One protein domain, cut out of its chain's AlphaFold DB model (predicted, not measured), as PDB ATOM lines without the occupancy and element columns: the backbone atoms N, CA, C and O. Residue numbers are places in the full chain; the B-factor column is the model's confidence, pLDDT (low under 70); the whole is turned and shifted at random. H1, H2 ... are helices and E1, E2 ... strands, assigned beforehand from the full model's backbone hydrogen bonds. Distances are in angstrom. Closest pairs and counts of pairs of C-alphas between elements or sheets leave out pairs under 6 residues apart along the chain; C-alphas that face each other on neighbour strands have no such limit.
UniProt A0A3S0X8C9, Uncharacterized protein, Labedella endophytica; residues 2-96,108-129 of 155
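AT A GLANCE: This is residues 2 to 96 and 108 to 129 of the 155 residues of an uncharacterized protein of Labedella endophytica (UniProt A0A3S0X8C9). The whole is a rod built along one long helix, H1: at one end of it a head is made by the short helices H2 and H3, which each pack on H1, and by a small antiparallel strand hairpin, E1 and E2, whose strand E1 packs on H1; nearer the other end H4 packs side by side with H1, running the opposite way. The printed part has 117 residues, mostly helix, in the order H1 H2 H3 E1 E2 H4. It is only just extended, close to loose, with a radius of gyration of the C-alphas of 20.6 A and spans of 70 by 20 by 18 A.

IN THESE COORDINATES: E1 is residues 76 to 81, 15.9 A long, and E2 residues 84 to 89, 16.4 A. H1, residues 2 to 42, measures 59.3 A from C-alpha 2 at (62.861, -17.067, 61.927). H2 is residues 48 to 54, 10.0 A, and H3 residues 57 to 69, 17.9 A. H4, residues 111 to 129, measures 26.3 A and ends at C-alpha 129 at (64.008, -31.727, 64.042).

HOW THE PARTS SIT: E1 and E2 form an antiparallel hairpin at 155 degrees, with N 79 and O 86 2.8 A apart, within hydrogen-bond range. The closest C-alphas of H1 and E1, Ala 40 and Asp 77, are 5.2 A apart. H1 is the hub. Its residues 37 to 41 alone touch H2, a helical hairpin at a shallow tilt of 30 degrees, opposite ways; the closest C-alphas, Ile 37 and Val 51, are 6.4 A apart. Its residues 26 to 34 alone touch H3, with residues 60 to 64, at a steep tilt of 64 degrees; the closest C-alphas, Arg 29 and Val 64, are 6.1 A apart. Its residues 7 to 18 alone touch H4 at a shallow tilt of 0 degrees, opposite ways; the closest C-alphas, Leu 14 and Gly 117, are 6.0 A apart. H3 and H4 are apart. In H1, H2, H3 and H4 every O i to N i+4 pair is within hydrogen-bond range.

THE WHOLE: The C-alphas farthest apart, of Arg 2 and Gly 83, are 71.3 A apart. Residues 97 to 107 are not printed, and C-alphas 96 and 108 are 26.3 A apart across the cut. Of the links printed whole, none is long. Residue 70, residues 91 to 96, residues 108 to 118 and residue 120 have pLDDT under 70.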
ATOM      1  N   ARG A   2      62.771 -17.417  63.370       79.88
ATOM      2  CA  ARG A   2      62.861 -17.067  61.927       79.88
ATOM      3  C   ARG A   2      62.868 -18.261  60.951       79.88
ATOM      4  O   ARG A   2      62.171 -18.228  59.950       79.88
ATOM      5  N   ARG A   3      63.591 -19.342  61.270       70.19
ATOM      6  CA  ARG A   3      63.646 -20.561  60.432       70.19
ATOM      7  C   ARG A   3      62.342 -21.370  60.420       70.19
ATOM      8  O   ARG A   3      62.006 -21.941  59.394       70.19
ATOM      9  N   ALA A   4      61.613 -21.402  61.538       71.62
ATOM     10  CA  ALA A   4      60.325 -22.090  61.624       71.62
ATOM     11  C   ALA A   4      59.243 -21.322  60.853       71.62
ATOM     12  O   ALA A   4      58.488 -21.922  60.100       71.62
ATOM     13  N   VAL A   5      59.242 -19.989  60.971       79.75
ATOM     14  CA  VAL A   5      58.367 -19.114  60.177       79.75
ATOM     15  C   VAL A   5      58.643 -19.305  58.684       79.75
ATOM     16  O   VAL A   5      57.712 -19.573  57.941       79.75
ATOM     17  N   ALA A   6      59.912 -19.284  58.260       74.06
ATOM     18  CA  ALA A   6      60.276 -19.488  56.855       74.06
ATOM     19  C   ALA A   6      59.806 -20.842  56.290       74.06
ATOM     20  O   ALA A   6      59.334 -20.900  55.159       74.06
ATOM     21  N   LEU A   7      59.901 -21.921  57.076       77.50
ATOM     22  CA  LEU A   7      59.443 -23.248  56.659       77.50
ATOM     23  C   LEU A   7      57.915 -23.306  56.511       77.50
ATOM     24  O   LEU A   7      57.420 -23.792  55.499       77.50
ATOM     25  N   VAL A   8      57.172 -22.765  57.481       78.31
ATOM     26  CA  VAL A   8      55.702 -22.688  57.408       78.31
ATOM     27  C   VAL A   8      55.265 -21.853  56.203       78.31
ATOM     28  O   VAL A   8      54.382 -22.270  55.458       78.31
ATOM     29  N   THR A   9      55.919 -20.715  55.961       78.56
ATOM     30  CA  THR A   9      55.654 -19.887  54.781       78.56
ATOM     31  C   THR A   9      55.914 -20.656  53.485       78.56
ATOM     32  O   THR A   9      55.070 -20.626  52.597       78.56
ATOM     33  N   ALA A  10      57.025 -21.391  53.378       73.81
ATOM     34  CA  ALA A  10      57.340 -22.179  52.184       73.81
ATOM     35  C   ALA A  10      56.298 -23.279  51.907       73.81
ATOM     36  O   ALA A  10      55.872 -23.447  50.766       73.81
ATOM     37  N   VAL A  11      55.840 -23.989  52.944       76.81
ATOM     38  CA  VAL A  11      54.779 -25.002  52.812       76.81
ATOM     39  C   VAL A  11      53.464 -24.361  52.372       76.81
ATOM     40  O   VAL A  11      52.823 -24.860  51.450       76.81
ATOM     41  N   MET A  12      53.085 -23.228  52.970       78.31
ATOM     42  CA  MET A  12      51.883 -22.495  52.566       78.31
ATOM     43  C   MET A  12      51.952 -22.038  51.108       78.31
ATOM     44  O   MET A  12      50.975 -22.197  50.382       78.31
ATOM     45  N   VAL A  13      53.105 -21.536  50.648       78.75
ATOM     46  CA  VAL A  13      53.301 -21.160  49.237       78.75
ATOM     47  C   VAL A  13      53.129 -22.367  48.317       78.75
ATOM     48  O   VAL A  13      52.473 -22.244  47.288       78.75
ATOM     49  N   LEU A  14      53.657 -23.538  48.682       74.25
ATOM     50  CA  LEU A  14      53.515 -24.751  47.872       74.25
ATOM     51  C   LEU A  14      52.067 -25.248  47.807       74.25
ATOM     52  O   LEU A  14      51.598 -25.602  46.728       74.25
ATOM     53  N   VAL A  15      51.344 -25.247  48.929       75.50
ATOM     54  CA  VAL A  15      49.933 -25.670  48.969       75.50
ATOM     55  C   VAL A  15      49.057 -24.713  48.163       75.50
ATOM     56  O   VAL A  15      48.288 -25.152  47.309       75.50
ATOM     57  N   VAL A  16      49.195 -23.404  48.394       78.12
ATOM     58  CA  VAL A  16      48.420 -22.381  47.678       78.12
ATOM     59  C   VAL A  16      48.786 -22.368  46.194       78.12
ATOM     60  O   VAL A  16      47.898 -22.324  45.348       78.12
ATOM     61  N   GLY A  17      50.076 -22.473  45.866       72.81
ATOM     62  CA  GLY A  17      50.559 -22.552  44.488       72.81
ATOM     63  C   GLY A  17      50.046 -23.793  43.756       72.81
ATOM     64  O   GLY A  17      49.566 -23.684  42.632       72.81
ATOM     65  N   GLY A  18      50.063 -24.960  44.408       72.00
ATOM     66  CA  GLY A  18      49.511 -26.198  43.855       72.00
ATOM     67  C   GLY A  18      48.001 -26.119  43.618       72.00
ATOM     68  O   GLY A  18      47.521 -26.499  42.552       72.00
ATOM     69  N   ALA A  19      47.248 -25.559  44.570       74.31
ATOM     70  CA  ALA A  19      45.812 -25.339  44.407       74.31
ATOM     71  C   ALA A  19      45.504 -24.351  43.267       74.31
ATOM     72  O   ALA A  19      44.595 -24.590  42.472       74.31
ATOM     73  N   ALA A  20      46.279 -23.269  43.148       71.00
ATOM     74  CA  ALA A  20      46.127 -22.294  42.071       71.00
ATOM     75  C   ALA A  20      46.387 -22.915  40.690       71.00
ATOM     76  O   ALA A  20      45.626 -22.657  39.759       71.00
ATOM     77  N   LEU A  21      47.406 -23.774  40.567       71.81
ATOM     78  CA  LEU A  21      47.683 -24.518  39.335       71.81
ATOM     79  C   LEU A  21      46.522 -25.442  38.956       71.81
ATOM     80  O   LEU A  21      46.117 -25.458  37.798       71.81
ATOM     81  N   LEU A  22      45.930 -26.140  39.927       71.31
ATOM     82  CA  LEU A  22      44.775 -27.008  39.691       71.31
ATOM     83  C   LEU A  22      43.547 -26.220  39.206       71.31
ATOM     84  O   LEU A  22      42.846 -26.634  38.279       71.31
ATOM     85  N   VAL A  23      43.294 -25.052  39.798       75.44
ATOM     86  CA  VAL A  23      42.228 -24.149  39.341       75.44
ATOM     87  C   VAL A  23      42.519 -23.619  37.932       75.44
ATOM     88  O   VAL A  23      41.612 -23.581  37.105       75.44
ATOM     89  N   ALA A  24      43.760 -23.241  37.628       73.81
ATOM     90  CA  ALA A  24      44.133 -22.776  36.293       73.81
ATOM     91  C   ALA A  24      43.978 -23.881  35.234       73.81
ATOM     92  O   ALA A  24      43.382 -23.640  34.186       73.81
ATOM     93  N   GLU A  25      44.436 -25.101  35.526       77.25
ATOM     94  CA  GLU A  25      44.322 -26.242  34.615       77.25
ATOM     95  C   GLU A  25      42.858 -26.624  34.368       77.25
ATOM     96  O   GLU A  25      42.442 -26.789  33.222       77.25
ATOM     97  N   SER A  26      42.049 -26.722  35.429       75.88
ATOM     98  CA  SER A  26      40.618 -27.023  35.287       75.88
ATOM     99  C   SER A  26      39.891 -25.991  34.423       75.88
ATOM    100  O   SER A  26      39.095 -26.376  33.569       75.88
ATOM    101  N   ARG A  27      40.201 -24.697  34.579       81.50
ATOM    102  CA  ARG A  27      39.645 -23.631  33.732       81.50
ATOM    103  C   ARG A  27      40.074 -23.776  32.276       81.50
ATOM    104  O   ARG A  27      39.227 -23.674  31.399       81.50
ATOM    105  N   ALA A  28      41.352 -24.062  32.029       77.81
ATOM    106  CA  ALA A  28      41.856 -24.279  30.675       77.81
ATOM    107  C   ALA A  28      41.143 -25.456  29.986       77.81
ATOM    108  O   ALA A  28      40.735 -25.346  28.836       77.81
ATOM    109  N   ARG A  29      40.915 -26.559  30.710       81.44
ATOM    110  CA  ARG A  29      40.190 -27.727  30.185       81.44
ATOM    111  C   ARG A  29      38.710 -27.442  29.931       81.44
ATOM    112  O   ARG A  29      38.179 -27.934  28.943       81.44
ATOM    113  N   VAL A  30      38.048 -26.664  30.792       87.44
ATOM    114  CA  VAL A  30      36.663 -26.208  30.560       87.44
ATOM    115  C   VAL A  30      36.575 -25.403  29.268       87.44
ATOM    116  O   VAL A  30      35.690 -25.660  28.458       87.44
ATOM    117  N   GLU A  31      37.514 -24.481  29.061       86.88
ATOM    118  CA  GLU A  31      37.574 -23.682  27.840       86.88
ATOM    119  C   GLU A  31      37.771 -24.569  26.609       86.88
ATOM    120  O   GLU A  31      37.009 -24.476  25.655       86.88
ATOM    121  N   THR A  32      38.708 -25.522  26.672       84.69
ATOM    122  CA  THR A  32      38.917 -26.493  25.587       84.69
ATOM    123  C   THR A  32      37.651 -27.291  25.274       84.69
ATOM    124  O   THR A  32      37.320 -27.453  24.108       84.69
ATOM    125  N   VAL A  33      36.912 -27.766  26.285       87.75
ATOM    126  CA  VAL A  33      35.646 -28.491  26.058       87.75
ATOM    127  C   VAL A  33      34.636 -27.626  25.312       87.75
ATOM    128  O   VAL A  33      33.980 -28.124  24.404       87.75
ATOM    129  N   ARG A  34      34.513 -26.344  25.666       90.25
ATOM    130  CA  ARG A  34      33.594 -25.426  24.983       90.25
ATOM    131  C   ARG A  34      34.006 -25.168  23.542       90.25
ATOM    132  O   ARG A  34      33.166 -25.280  22.658       90.25
ATOM    133  N   THR A  35      35.293 -24.935  23.295       87.56
ATOM    134  CA  THR A  35      35.815 -24.806  21.929       87.56
ATOM    135  C   THR A  35      35.549 -26.067  21.103       87.56
ATOM    136  O   THR A  35      35.171 -25.971  19.940       87.56
ATOM    137  N   GLU A  36      35.698 -27.256  21.691       88.62
ATOM    138  CA  GLU A  36      35.403 -28.527  21.017       88.62
ATOM    139  C   GLU A  36      33.899 -28.711  20.752       88.62
ATOM    140  O   GLU A  36      33.526 -29.191  19.686       88.62
ATOM    141  N   ILE A  37      33.024 -28.287  21.672       90.12
ATOM    142  CA  ILE A  37      31.565 -28.265  21.471       90.12
ATOM    143  C   ILE A  37      31.196 -27.376  20.280       90.12
ATOM    144  O   ILE A  37      30.460 -27.808  19.392       90.12
ATOM    145  N   GLU A  38      31.724 -26.152  20.247       89.94
ATOM    146  CA  GLU A  38      31.497 -25.199  19.157       89.94
ATOM    147  C   GLU A  38      32.034 -25.741  17.828       89.94
ATOM    148  O   GLU A  38      31.346 -25.692  16.806       89.94
ATOM    149  N   ALA A  39      33.237 -26.322  17.842       87.81
ATOM    150  CA  ALA A  39      33.842 -26.931  16.667       87.81
ATOM    151  C   ALA A  39      33.008 -28.108  16.140       87.81
ATOM    152  O   ALA A  39      32.745 -28.168  14.938       87.81
ATOM    153  N   ALA A  40      32.547 -29.007  17.014       85.81
ATOM    154  CA  ALA A  40      31.717 -30.145  16.633       85.81
ATOM    155  C   ALA A  40      30.364 -29.699  16.057       85.81
ATOM    156  O   ALA A  40      29.913 -30.238  15.048       85.81
ATOM    157  N   ALA A  41      29.749 -28.676  16.652       86.00
ATOM    158  CA  ALA A  41      28.508 -28.093  16.158       86.00
ATOM    159  C   ALA A  41      28.681 -27.402  14.796       86.00
ATOM    160  O   ALA A  41      27.878 -27.599  13.892       86.00
ATOM    161  N   SER A  42      29.767 -26.653  14.592       86.88
ATOM    162  CA  SER A  42      30.017 -25.957  13.319       86.88
ATOM    163  C   SER A  42      30.100 -26.892  12.102       86.88
ATOM    164  O   SER A  42      29.865 -26.469  10.970       86.88
ATOM    165  N   GLN A  43      30.409 -28.172  12.329       83.88
ATOM    166  CA  GLN A  43      30.508 -29.192  11.286       83.88
ATOM    167  C   GLN A  43      29.150 -29.795  10.903       83.88
ATOM    168  O   GLN A  43      29.077 -30.541   9.925       83.88
ATOM    169  N   GLN A  44      28.076 -29.495  11.645       76.44
ATOM    170  CA  GLN A  44      26.792 -30.161  11.485       76.44
ATOM    171  C   GLN A  44      25.622 -29.161  11.382       76.44
ATOM    172  O   GLN A  44      25.310 -28.455  12.336       76.44
ATOM    173  N   PRO A  45      24.923 -29.090  10.233       74.69
ATOM    174  CA  PRO A  45      23.794 -28.177  10.064       74.69
ATOM    175  C   PRO A  45      22.666 -28.466  11.066       74.69
ATOM    176  O   PRO A  45      22.263 -29.619  11.224       74.69
ATOM    177  N   GLY A  46      22.125 -27.424  11.707       77.25
ATOM    178  CA  GLY A  46      21.007 -27.547  12.655       77.25
ATOM    179  C   GLY A  46      21.394 -28.083  14.038       77.25
ATOM    180  O   GLY A  46      20.535 -28.568  14.772       77.25
ATOM    181  N   SER A  47      22.675 -28.020  14.409       75.00
ATOM    182  CA  SER A  47      23.178 -28.568  15.671       75.00
ATOM    183  C   SER A  47      23.078 -27.632  16.878       75.00
ATOM    184  O   SER A  47      23.648 -27.937  17.924       75.00
ATOM    185  N   GLU A  48      22.384 -26.500  16.760       80.38
ATOM    186  CA  GLU A  48      22.206 -25.509  17.837       80.38
ATOM    187  C   GLU A  48      21.652 -26.167  19.109       80.38
ATOM    188  O   GLU A  48      22.155 -25.947  20.207       80.38
ATOM    189  N   TYR A  49      20.707 -27.096  18.940       80.62
ATOM    190  CA  TYR A  49      20.169 -27.913  20.026       80.62
ATOM    191  C   TYR A  49      21.239 -28.750  20.756       80.62
ATOM    192  O   TYR A  49      21.172 -28.923  21.972       80.62
ATOM    193  N   PHE A  50      22.239 -29.274  20.039       79.56
ATOM    194  CA  PHE A  50      23.311 -30.063  20.652       79.56
ATOM    195  C   PHE A  50      24.303 -29.186  21.414       79.56
ATOM    196  O   PHE A  50      24.831 -29.640  22.426       79.56
ATOM    197  N   VAL A  51      24.531 -27.944  20.977       83.56
ATOM    198  CA  VAL A  51      25.351 -26.980  21.728       83.56
ATOM    199  C   VAL A  51      24.719 -26.717  23.088       83.56
ATOM    200  O   VAL A  51      25.385 -26.915  24.101       83.56
ATOM    201  N   ASP A  52      23.427 -26.388  23.121       84.75
ATOM    202  CA  ASP A  52      22.698 -26.142  24.372       84.75
ATOM    203  C   ASP A  52      22.703 -27.369  25.296       84.75
ATOM    204  O   ASP A  52      22.862 -27.251  26.514       84.75
ATOM    205  N   LEU A  53      22.573 -28.570  24.726       83.12
ATOM    206  CA  LEU A  53      22.632 -29.817  25.487       83.12
ATOM    207  C   LEU A  53      24.032 -30.064  26.089       83.12
ATOM    208  O   LEU A  53      24.152 -30.544  27.224       83.12
ATOM    209  N   MET A  54      25.093 -29.734  25.347       85.81
ATOM    210  CA  MET A  54      26.485 -29.976  25.739       85.81
ATOM    211  C   MET A  54      27.097 -28.856  26.599       85.81
ATOM    212  O   MET A  54      27.965 -29.153  27.417       85.81
ATOM    213  N   ASP A  55      26.642 -27.601  26.514       86.75
ATOM    214  CA  ASP A  55      27.126 -26.499  27.377       86.75
ATOM    215  C   ASP A  55      26.497 -26.520  28.786       86.75
ATOM    216  O   ASP A  55      26.651 -25.614  29.609       86.75
ATOM    217  N   THR A  56      25.815 -27.611  29.139       90.00
ATOM    218  CA  THR A  56      25.353 -27.808  30.509       90.00
ATOM    219  C   THR A  56      26.535 -28.032  31.466       90.00
ATOM    220  O   THR A  56      27.475 -28.779  31.160       90.00
ATOM    221  N   PRO A  57      26.484 -27.496  32.705       88.94
ATOM    222  CA  PRO A  57      27.543 -27.710  33.696       88.94
ATOM    223  C   PRO A  57      27.821 -29.189  33.999       88.94
ATOM    224  O   PRO A  57      28.933 -29.542  34.392       88.94
ATOM    225  N   ALA A  58      26.815 -30.054  33.846       87.12
ATOM    226  CA  ALA A  58      26.943 -31.491  34.052       87.12
ATOM    227  C   ALA A  58      27.789 -32.152  32.953       87.12
ATOM    228  O   ALA A  58      28.711 -32.906  33.272       87.12
ATOM    229  N   PHE A  59      27.519 -31.836  31.682       86.94
ATOM    230  CA  PHE A  59      28.267 -32.379  30.550       86.94
ATOM    231  C   PHE A  59      29.719 -31.901  30.567       86.94
ATOM    232  O   PHE A  59      30.635 -32.725  30.575       86.94
ATOM    233  N   VAL A  60      29.938 -30.587  30.695       88.50
ATOM    234  CA  VAL A  60      31.285 -29.997  30.749       88.50
ATOM    235  C   VAL A  60      32.100 -30.604  31.889       88.50
ATOM    236  O   VAL A  60      33.243 -31.019  31.694       88.50
ATOM    237  N   ARG A  61      31.505 -30.743  33.083       86.31
ATOM    238  CA  ARG A  61      32.174 -31.390  34.219       86.31
ATOM    239  C   ARG A  61      32.552 -32.836  33.905       86.31
ATOM    240  O   ARG A  61      33.658 -33.249  34.255       86.31
ATOM    241  N   ARG A  62      31.663 -33.605  33.270       84.19
ATOM    242  CA  ARG A  62      31.919 -35.008  32.909       84.19
ATOM    243  C   ARG A  62      33.048 -35.117  31.884       84.19
ATOM    244  O   ARG A  62      33.973 -35.892  32.106       84.19
ATOM    245  N   ALA A  63      33.033 -34.289  30.840       83.81
ATOM    246  CA  ALA A  63      34.077 -34.245  29.815       83.81
ATOM    247  C   ALA A  63      35.449 -33.856  30.393       83.81
ATOM    248  O   ALA A  63      36.452 -34.520  30.119       83.81
ATOM    249  N   VAL A  64      35.501 -32.840  31.262       82.75
ATOM    250  CA  VAL A  64      36.735 -32.453  31.965       82.75
ATOM    251  C   VAL A  64      37.215 -33.575  32.885       82.75
ATOM    252  O   VAL A  64      38.404 -33.888  32.882       82.75
ATOM    253  N   THR A  65      36.314 -34.217  33.631       80.25
ATOM    254  CA  THR A  65      36.661 -35.332  34.529       80.25
ATOM    255  C   THR A  65      37.246 -36.509  33.750       80.25
ATOM    256  O   THR A  65      38.311 -36.990  34.116       80.25
ATOM    257  N   GLU A  66      36.624 -36.920  32.644       77.81
ATOM    258  CA  GLU A  66      37.167 -37.946  31.741       77.81
ATOM    259  C   GLU A  66      38.551 -37.557  31.209       77.81
ATOM    260  O   GLU A  66      39.472 -38.372  31.196       77.81
ATOM    261  N   SER A  67      38.735 -36.294  30.816       75.81
ATOM    262  CA  SER A  67      40.029 -35.798  30.336       75.81
ATOM    263  C   SER A  67      41.118 -35.868  31.415       75.81
ATOM    264  O   SER A  67      42.255 -36.226  31.125       75.81
ATOM    265  N   LEU A  68      40.764 -35.575  32.671       74.50
ATOM    266  CA  LEU A  68      41.677 -35.605  33.814       74.50
ATOM    267  C   LEU A  68      42.007 -37.038  34.231       74.50
ATOM    268  O   LEU A  68      43.164 -37.348  34.493       74.50
ATOM    269  N   VAL A  69      41.002 -37.916  34.276       71.81
ATOM    270  CA  VAL A  69      41.165 -39.336  34.627       71.81
ATOM    271  C   VAL A  69      42.084 -40.043  33.634       71.81
ATOM    272  O   VAL A  69      42.869 -40.902  34.034       71.81
ATOM    273  N   ASN A  70      42.006 -39.668  32.358       69.62
ATOM    274  CA  ASN A  70      42.766 -40.298  31.283       69.62
ATOM    275  C   ASN A  70      44.021 -39.517  30.861       69.62
ATOM    276  O   ASN A  70      44.673 -39.929  29.906       69.62
ATOM    277  N   ASP A  71      44.351 -38.417  31.546       72.62
ATOM    278  CA  ASP A  71      45.467 -37.521  31.207       72.62
ATOM    279  C   ASP A  71      45.502 -37.140  29.713       72.62
ATOM    280  O   ASP A  71      46.514 -37.236  29.019       72.62
ATOM    281  N   ALA A  72      44.337 -36.762  29.190       72.56
ATOM    282  CA  ALA A  72      44.131 -36.474  27.780       72.56
ATOM    283  C   ALA A  72      43.570 -35.069  27.585       72.56
ATOM    284  O   ALA A  72      42.931 -34.507  28.476       72.56
ATOM    285  N   VAL A  73      43.772 -34.511  26.393       74.56
ATOM    286  CA  VAL A  73      43.076 -33.290  25.974       74.56
ATOM    287  C   VAL A  73      41.584 -33.622  25.822       74.56
ATOM    288  O   VAL A  73      41.269 -34.641  25.196       74.56
ATOM    289  N   PRO A  74      40.665 -32.826  26.403       80.19
ATOM    290  CA  PRO A  74      39.239 -33.019  26.181       80.19
ATOM    291  C   PRO A  74      38.910 -32.966  24.686       80.19
ATOM    292  O   PRO A  74      39.456 -32.134  23.970       80.19
ATOM    293  N   ARG A  75      38.021 -33.848  24.230       83.25
ATOM    294  CA  ARG A  75      37.484 -33.852  22.865       83.25
ATOM    295  C   ARG A  75      35.986 -34.064  22.904       83.25
ATOM    296  O   ARG A  75      35.508 -34.788  23.787       83.25
ATOM    297  N   VAL A  76      35.285 -33.462  21.953       86.12
ATOM    298  CA  VAL A  76      33.844 -33.619  21.746       86.12
ATOM    299  C   VAL A  76      33.604 -33.745  20.249       86.12
ATOM    300  O   VAL A  76      34.098 -32.936  19.479       86.12
ATOM    301  N   ASP A  77      32.857 -34.763  19.836       85.31
ATOM    302  CA  ASP A  77      32.501 -34.972  18.435       85.31
ATOM    303  C   ASP A  77      31.011 -35.314  18.326       85.31
ATOM    304  O   ASP A  77      30.470 -36.080  19.135       85.31
ATOM    305  N   LEU A  78      30.370 -34.798  17.278       82.44
ATOM    306  CA  LEU A  78      29.038 -35.212  16.854       82.44
ATOM    307  C   LEU A  78      29.173 -36.180  15.676       82.44
ATOM    308  O   LEU A  78      29.738 -35.850  14.636       82.44
ATOM    309  N   VAL A  79      28.671 -37.400  15.842       83.25
ATOM    310  CA  VAL A  79      28.812 -38.476  14.860       83.25
ATOM    311  C   VAL A  79      27.437 -38.805  14.281       83.25
ATOM    312  O   VAL A  79      26.609 -39.386  14.991       83.25
ATOM    313  N   PRO A  80      27.168 -38.481  13.003       78.56
ATOM    314  CA  PRO A  80      25.948 -38.913  12.335       78.56
ATOM    315  C   PRO A  80      25.861 -40.445  12.307       78.56
ATOM    316  O   PRO A  80      26.829 -41.134  11.980       78.56
ATOM    317  N   ARG A  81      24.692 -40.983  12.647       79.31
ATOM    318  CA  ARG A  81      24.331 -42.401  12.559       79.31
ATOM    319  C   ARG A  81      22.977 -42.523  11.866       79.31
ATOM    320  O   ARG A  81      22.257 -41.535  11.727       79.31
ATOM    321  N   ASP A  82      22.624 -43.729  11.436       81.12
ATOM    322  CA  ASP A  82      21.352 -43.974  10.752       81.12
ATOM    323  C   ASP A  82      20.168 -43.582  11.654       81.12
ATOM    324  O   ASP A  82      19.814 -44.288  12.597       81.12
ATOM    325  N   GLY A  83      19.580 -42.415  11.369       77.31
ATOM    326  CA  GLY A  83      18.415 -41.866  12.063       77.31
ATOM    327  C   GLY A  83      18.691 -41.039  13.326       77.31
ATOM    328  O   GLY A  83      17.732 -40.561  13.925       77.31
ATOM    329  N   TYR A  84      19.946 -40.842  13.746       79.19
ATOM    330  CA  TYR A  84      20.276 -40.023  14.925       79.19
ATOM    331  C   TYR A  84      21.710 -39.473  14.892       79.19
ATOM    332  O   TYR A  84      22.536 -39.875  14.079       79.19
ATOM    333  N   ILE A  85      22.025 -38.548  15.799       80.00
ATOM    334  CA  ILE A  85      23.376 -38.001  15.982       80.00
ATOM    335  C   ILE A  85      23.887 -38.472  17.340       80.00
ATOM    336  O   ILE A  85      23.253 -38.230  18.365       80.00
ATOM    337  N   ALA A  86      25.014 -39.178  17.346       81.19
ATOM    338  CA  ALA A  86      25.674 -39.610  18.569       81.19
ATOM    339  C   ALA A  86      26.626 -38.518  19.063       81.19
ATOM    340  O   ALA A  86      27.457 -38.028  18.300       81.19
ATOM    341  N   ILE A  87      26.537 -38.175  20.345       82.38
ATOM    342  CA  ILE A  87      27.486 -37.275  21.002       82.38
ATOM    343  C   ILE A  87      28.577 -38.137  21.620       82.38
ATOM    344  O   ILE A  87      28.292 -38.982  22.464       82.38
ATOM    345  N   THR A  88      29.826 -37.919  21.228       83.31
ATOM    346  CA  THR A  88      30.970 -38.607  21.829       83.31
ATOM    347  C   THR A  88      31.881 -37.598  22.502       83.31
ATOM    348  O   THR A  88      32.094 -36.503  21.990       83.31
ATOM    349  N   PHE A  89      32.409 -37.946  23.672       80.56
ATOM    350  CA  PHE A  89      33.312 -37.072  24.411       80.56
ATOM    351  C   PHE A  89      34.382 -37.868  25.161       80.56
ATOM    352  O   PHE A  89      34.256 -39.080  25.374       80.56
ATOM    353  N   GLY A  90      35.440 -37.168  25.566       70.50
ATOM    354  CA  GLY A  90      36.546 -37.719  26.351       70.50
ATOM    355  C   GLY A  90      37.666 -38.344  25.512       70.50
ATOM    356  O   GLY A  90      37.642 -38.344  24.283       70.50
ATOM    357  N   ALA A  91      38.674 -38.887  26.203       63.25
ATOM    358  CA  ALA A  91      39.952 -39.315  25.618       63.25
ATOM    359  C   ALA A  91      39.832 -40.395  24.528       63.25
ATOM    360  O   ALA A  91      40.647 -40.450  23.611       63.25
ATOM    361  N   PHE A  92      38.819 -41.255  24.635       62.97
ATOM    362  CA  PHE A  92      38.634 -42.408  23.752       62.97
ATOM    363  C   PHE A  92      37.397 -42.302  22.865       62.97
ATOM    364  O   PHE A  92      37.029 -43.294  22.243       62.97
ATOM    365  N   ARG A  93      36.730 -41.134  22.820       61.81
ATOM    366  CA  ARG A  93      35.475 -40.942  22.061       61.81
ATOM    367  C   ARG A  93      34.403 -41.992  22.402       61.81
ATOM    368  O   ARG A  93      33.547 -42.322  21.590       61.81
ATOM    369  N   GLY A  94      34.485 -42.544  23.612       54.72
ATOM    370  CA  GLY A  94      33.732 -43.714  24.055       54.72
ATOM    371  C   GLY A  94      32.448 -43.379  24.800       54.72
ATOM    372  O   GLY A  94      31.876 -44.277  25.400       54.72
ATOM    373  N   GLY A  95      32.011 -42.117  24.798       53.88
ATOM    374  CA  GLY A  95      30.812 -41.644  25.491       53.88
ATOM    375  C   GLY A  95      29.486 -42.169  24.923       53.88
ATOM    376  O   GLY A  95      28.606 -41.372  24.647       53.88
ATOM    377  N   ASN A  96      29.323 -43.483  24.781       45.41
ATOM    378  CA  ASN A  96      28.061 -44.139  25.111       45.41
ATOM    379  C   ASN A  96      28.221 -44.654  26.543       45.41
ATOM    380  O   ASN A  96      29.299 -45.112  26.917       45.41
ATOM    381  N   ARG A 108      49.113 -37.986  37.435       49.16
ATOM    382  CA  ARG A 108      50.467 -37.450  37.231       49.16
ATOM    383  C   ARG A 108      50.517 -35.924  37.111       49.16
ATOM    384  O   ARG A 108      51.554 -35.354  37.433       49.16
ATOM    385  N   LEU A 109      49.418 -35.259  36.764       48.81
ATOM    386  CA  LEU A 109      49.363 -33.792  36.726       48.81
ATOM    387  C   LEU A 109      48.961 -33.154  38.067       48.81
ATOM    388  O   LEU A 109      49.430 -32.068  38.389       48.81
ATOM    389  N   VAL A 110      48.187 -33.855  38.905       49.81
ATOM    390  CA  VAL A 110      47.650 -33.306  40.168       49.81
ATOM    391  C   VAL A 110      48.365 -33.847  41.407       49.81
ATOM    392  O   VAL A 110      48.731 -33.090  42.303       49.81
ATOM    393  N   THR A 111      48.607 -35.157  41.479       54.56
ATOM    394  CA  THR A 111      49.294 -35.752  42.636       54.56
ATOM    395  C   THR A 111      50.785 -35.521  42.612       54.56
ATOM    396  O   THR A 111      51.362 -35.447  43.684       54.56
ATOM    397  N   THR A 112      51.425 -35.360  41.453       57.62
ATOM    398  CA  THR A 112      52.882 -35.174  41.419       57.62
ATOM    399  C   THR A 112      53.301 -33.857  42.082       57.62
ATOM    400  O   THR A 112      54.140 -33.913  42.978       57.62
ATOM    401  N   PRO A 113      52.693 -32.690  41.781       59.69
ATOM    402  CA  PRO A 113      53.025 -31.449  42.484       59.69
ATOM    403  C   PRO A 113      52.685 -31.502  43.981       59.69
ATOM    404  O   PRO A 113      53.477 -31.052  44.807       59.69
ATOM    405  N   ILE A 114      51.542 -32.099  44.345       62.53
ATOM    406  CA  ILE A 114      51.111 -32.244  45.745       62.53
ATOM    407  C   ILE A 114      52.049 -33.185  46.514       62.53
ATOM    408  O   ILE A 114      52.484 -32.855  47.615       62.53
ATOM    409  N   ALA A 115      52.407 -34.330  45.936       60.00
ATOM    410  CA  ALA A 115      53.312 -35.310  46.527       60.00
ATOM    411  C   ALA A 115      54.733 -34.753  46.640       60.00
ATOM    412  O   ALA A 115      55.355 -34.917  47.685       60.00
ATOM    413  N   ILE A 116      55.226 -34.033  45.625       65.06
ATOM    414  CA  ILE A 116      56.506 -33.317  45.700       65.06
ATOM    415  C   ILE A 116      56.464 -32.291  46.837       65.06
ATOM    416  O   ILE A 116      57.362 -32.278  47.679       65.06
ATOM    417  N   GLY A 117      55.409 -31.475  46.914       66.00
ATOM    418  CA  GLY A 117      55.235 -30.498  47.990       66.00
ATOM    419  C   GLY A 117      55.218 -31.144  49.378       66.00
ATOM    420  O   GLY A 117      55.881 -30.663  50.298       66.00
ATOM    421  N   LEU A 118      54.528 -32.276  49.520       68.50
ATOM    422  CA  LEU A 118      54.410 -33.023  50.770       68.50
ATOM    423  C   LEU A 118      55.738 -33.685  51.175       68.50
ATOM    424  O   LEU A 118      56.146 -33.584  52.332       68.50
ATOM    425  N   VAL A 119      56.464 -34.285  50.228       71.44
ATOM    426  CA  VAL A 119      57.801 -34.859  50.460       71.44
ATOM    427  C   VAL A 119      58.794 -33.779  50.886       71.44
ATOM    428  O   VAL A 119      59.554 -33.980  51.840       71.44
ATOM    429  N   LEU A 120      58.773 -32.612  50.239       69.38
ATOM    430  CA  LEU A 120      59.625 -31.483  50.614       69.38
ATOM    431  C   LEU A 120      59.279 -30.948  52.010       69.38
ATOM    432  O   LEU A 120      60.190 -30.667  52.793       69.38
ATOM    433  N   ALA A 121      57.991 -30.871  52.359       70.62
ATOM    434  CA  ALA A 121      57.544 -30.463  53.689       70.62
ATOM    435  C   ALA A 121      58.034 -31.426  54.786       70.62
ATOM    436  O   ALA A 121      58.614 -30.979  55.779       70.62
ATOM    437  N   ILE A 122      57.876 -32.742  54.583       73.81
ATOM    438  CA  ILE A 122      58.360 -33.776  55.514       73.81
ATOM    439  C   ILE A 122      59.880 -33.694  55.661       73.81
ATOM    440  O   ILE A 122      60.400 -33.656  56.777       73.81
ATOM    441  N   THR A 123      60.600 -33.609  54.542       72.12
ATOM    442  CA  THR A 123      62.067 -33.523  54.540       72.12
ATOM    443  C   THR A 123      62.542 -32.286  55.301       72.12
ATOM    444  O   THR A 123      63.421 -32.377  56.159       72.12
ATOM    445  N   GLY A 124      61.920 -31.128  55.061       75.38
ATOM    446  CA  GLY A 124      62.222 -29.894  55.782       75.38
ATOM    447  C   GLY A 124      61.956 -30.002  57.288       75.38
ATOM    448  O   GLY A 124      62.774 -29.544  58.092       75.38
ATOM    449  N   MET A 125      60.856 -30.650  57.680       77.44
ATOM    450  CA  MET A 125      60.517 -30.887  59.084       77.44
ATOM    451  C   MET A 125      61.538 -31.806  59.769       77.44
ATOM    452  O   MET A 125      62.008 -31.485  60.861       77.44
ATOM    453  N   LEU A 126      61.951 -32.893  59.112       78.38
ATOM    454  CA  LEU A 126      62.972 -33.815  59.624       78.38
ATOM    455  C   LEU A 126      64.337 -33.131  59.788       78.38
ATOM    456  O   LEU A 126      65.005 -33.313  60.807       78.38
ATOM    457  N   VAL A 127      64.739 -32.283  58.837       80.62
ATOM    458  CA  VAL A 127      65.977 -31.489  58.938       80.62
ATOM    459  C   VAL A 127      65.899 -30.457  60.067       80.62
ATOM    460  O   VAL A 127      66.899 -30.182  60.736       80.62
ATOM    461  N   ALA A 128      64.729 -29.863  60.306       74.56
ATOM    462  CA  ALA A 128      64.534 -28.951  61.428       74.56
ATOM    463  C   ALA A 128      64.603 -29.689  62.776       74.56
ATOM    464  O   ALA A 128      65.242 -29.194  63.707       74.56
ATOM    465  N   ALA A 129      64.001 -30.879  62.856       79.38
ATOM    466  CA  ALA A 129      64.008 -31.727  64.042       79.38
ATOM    467  C   ALA A 129      65.415 -32.245  64.380       79.38
ATOM    468  O   ALA A 129      65.820 -32.182  65.536       79.38
TER     469      ALA A 129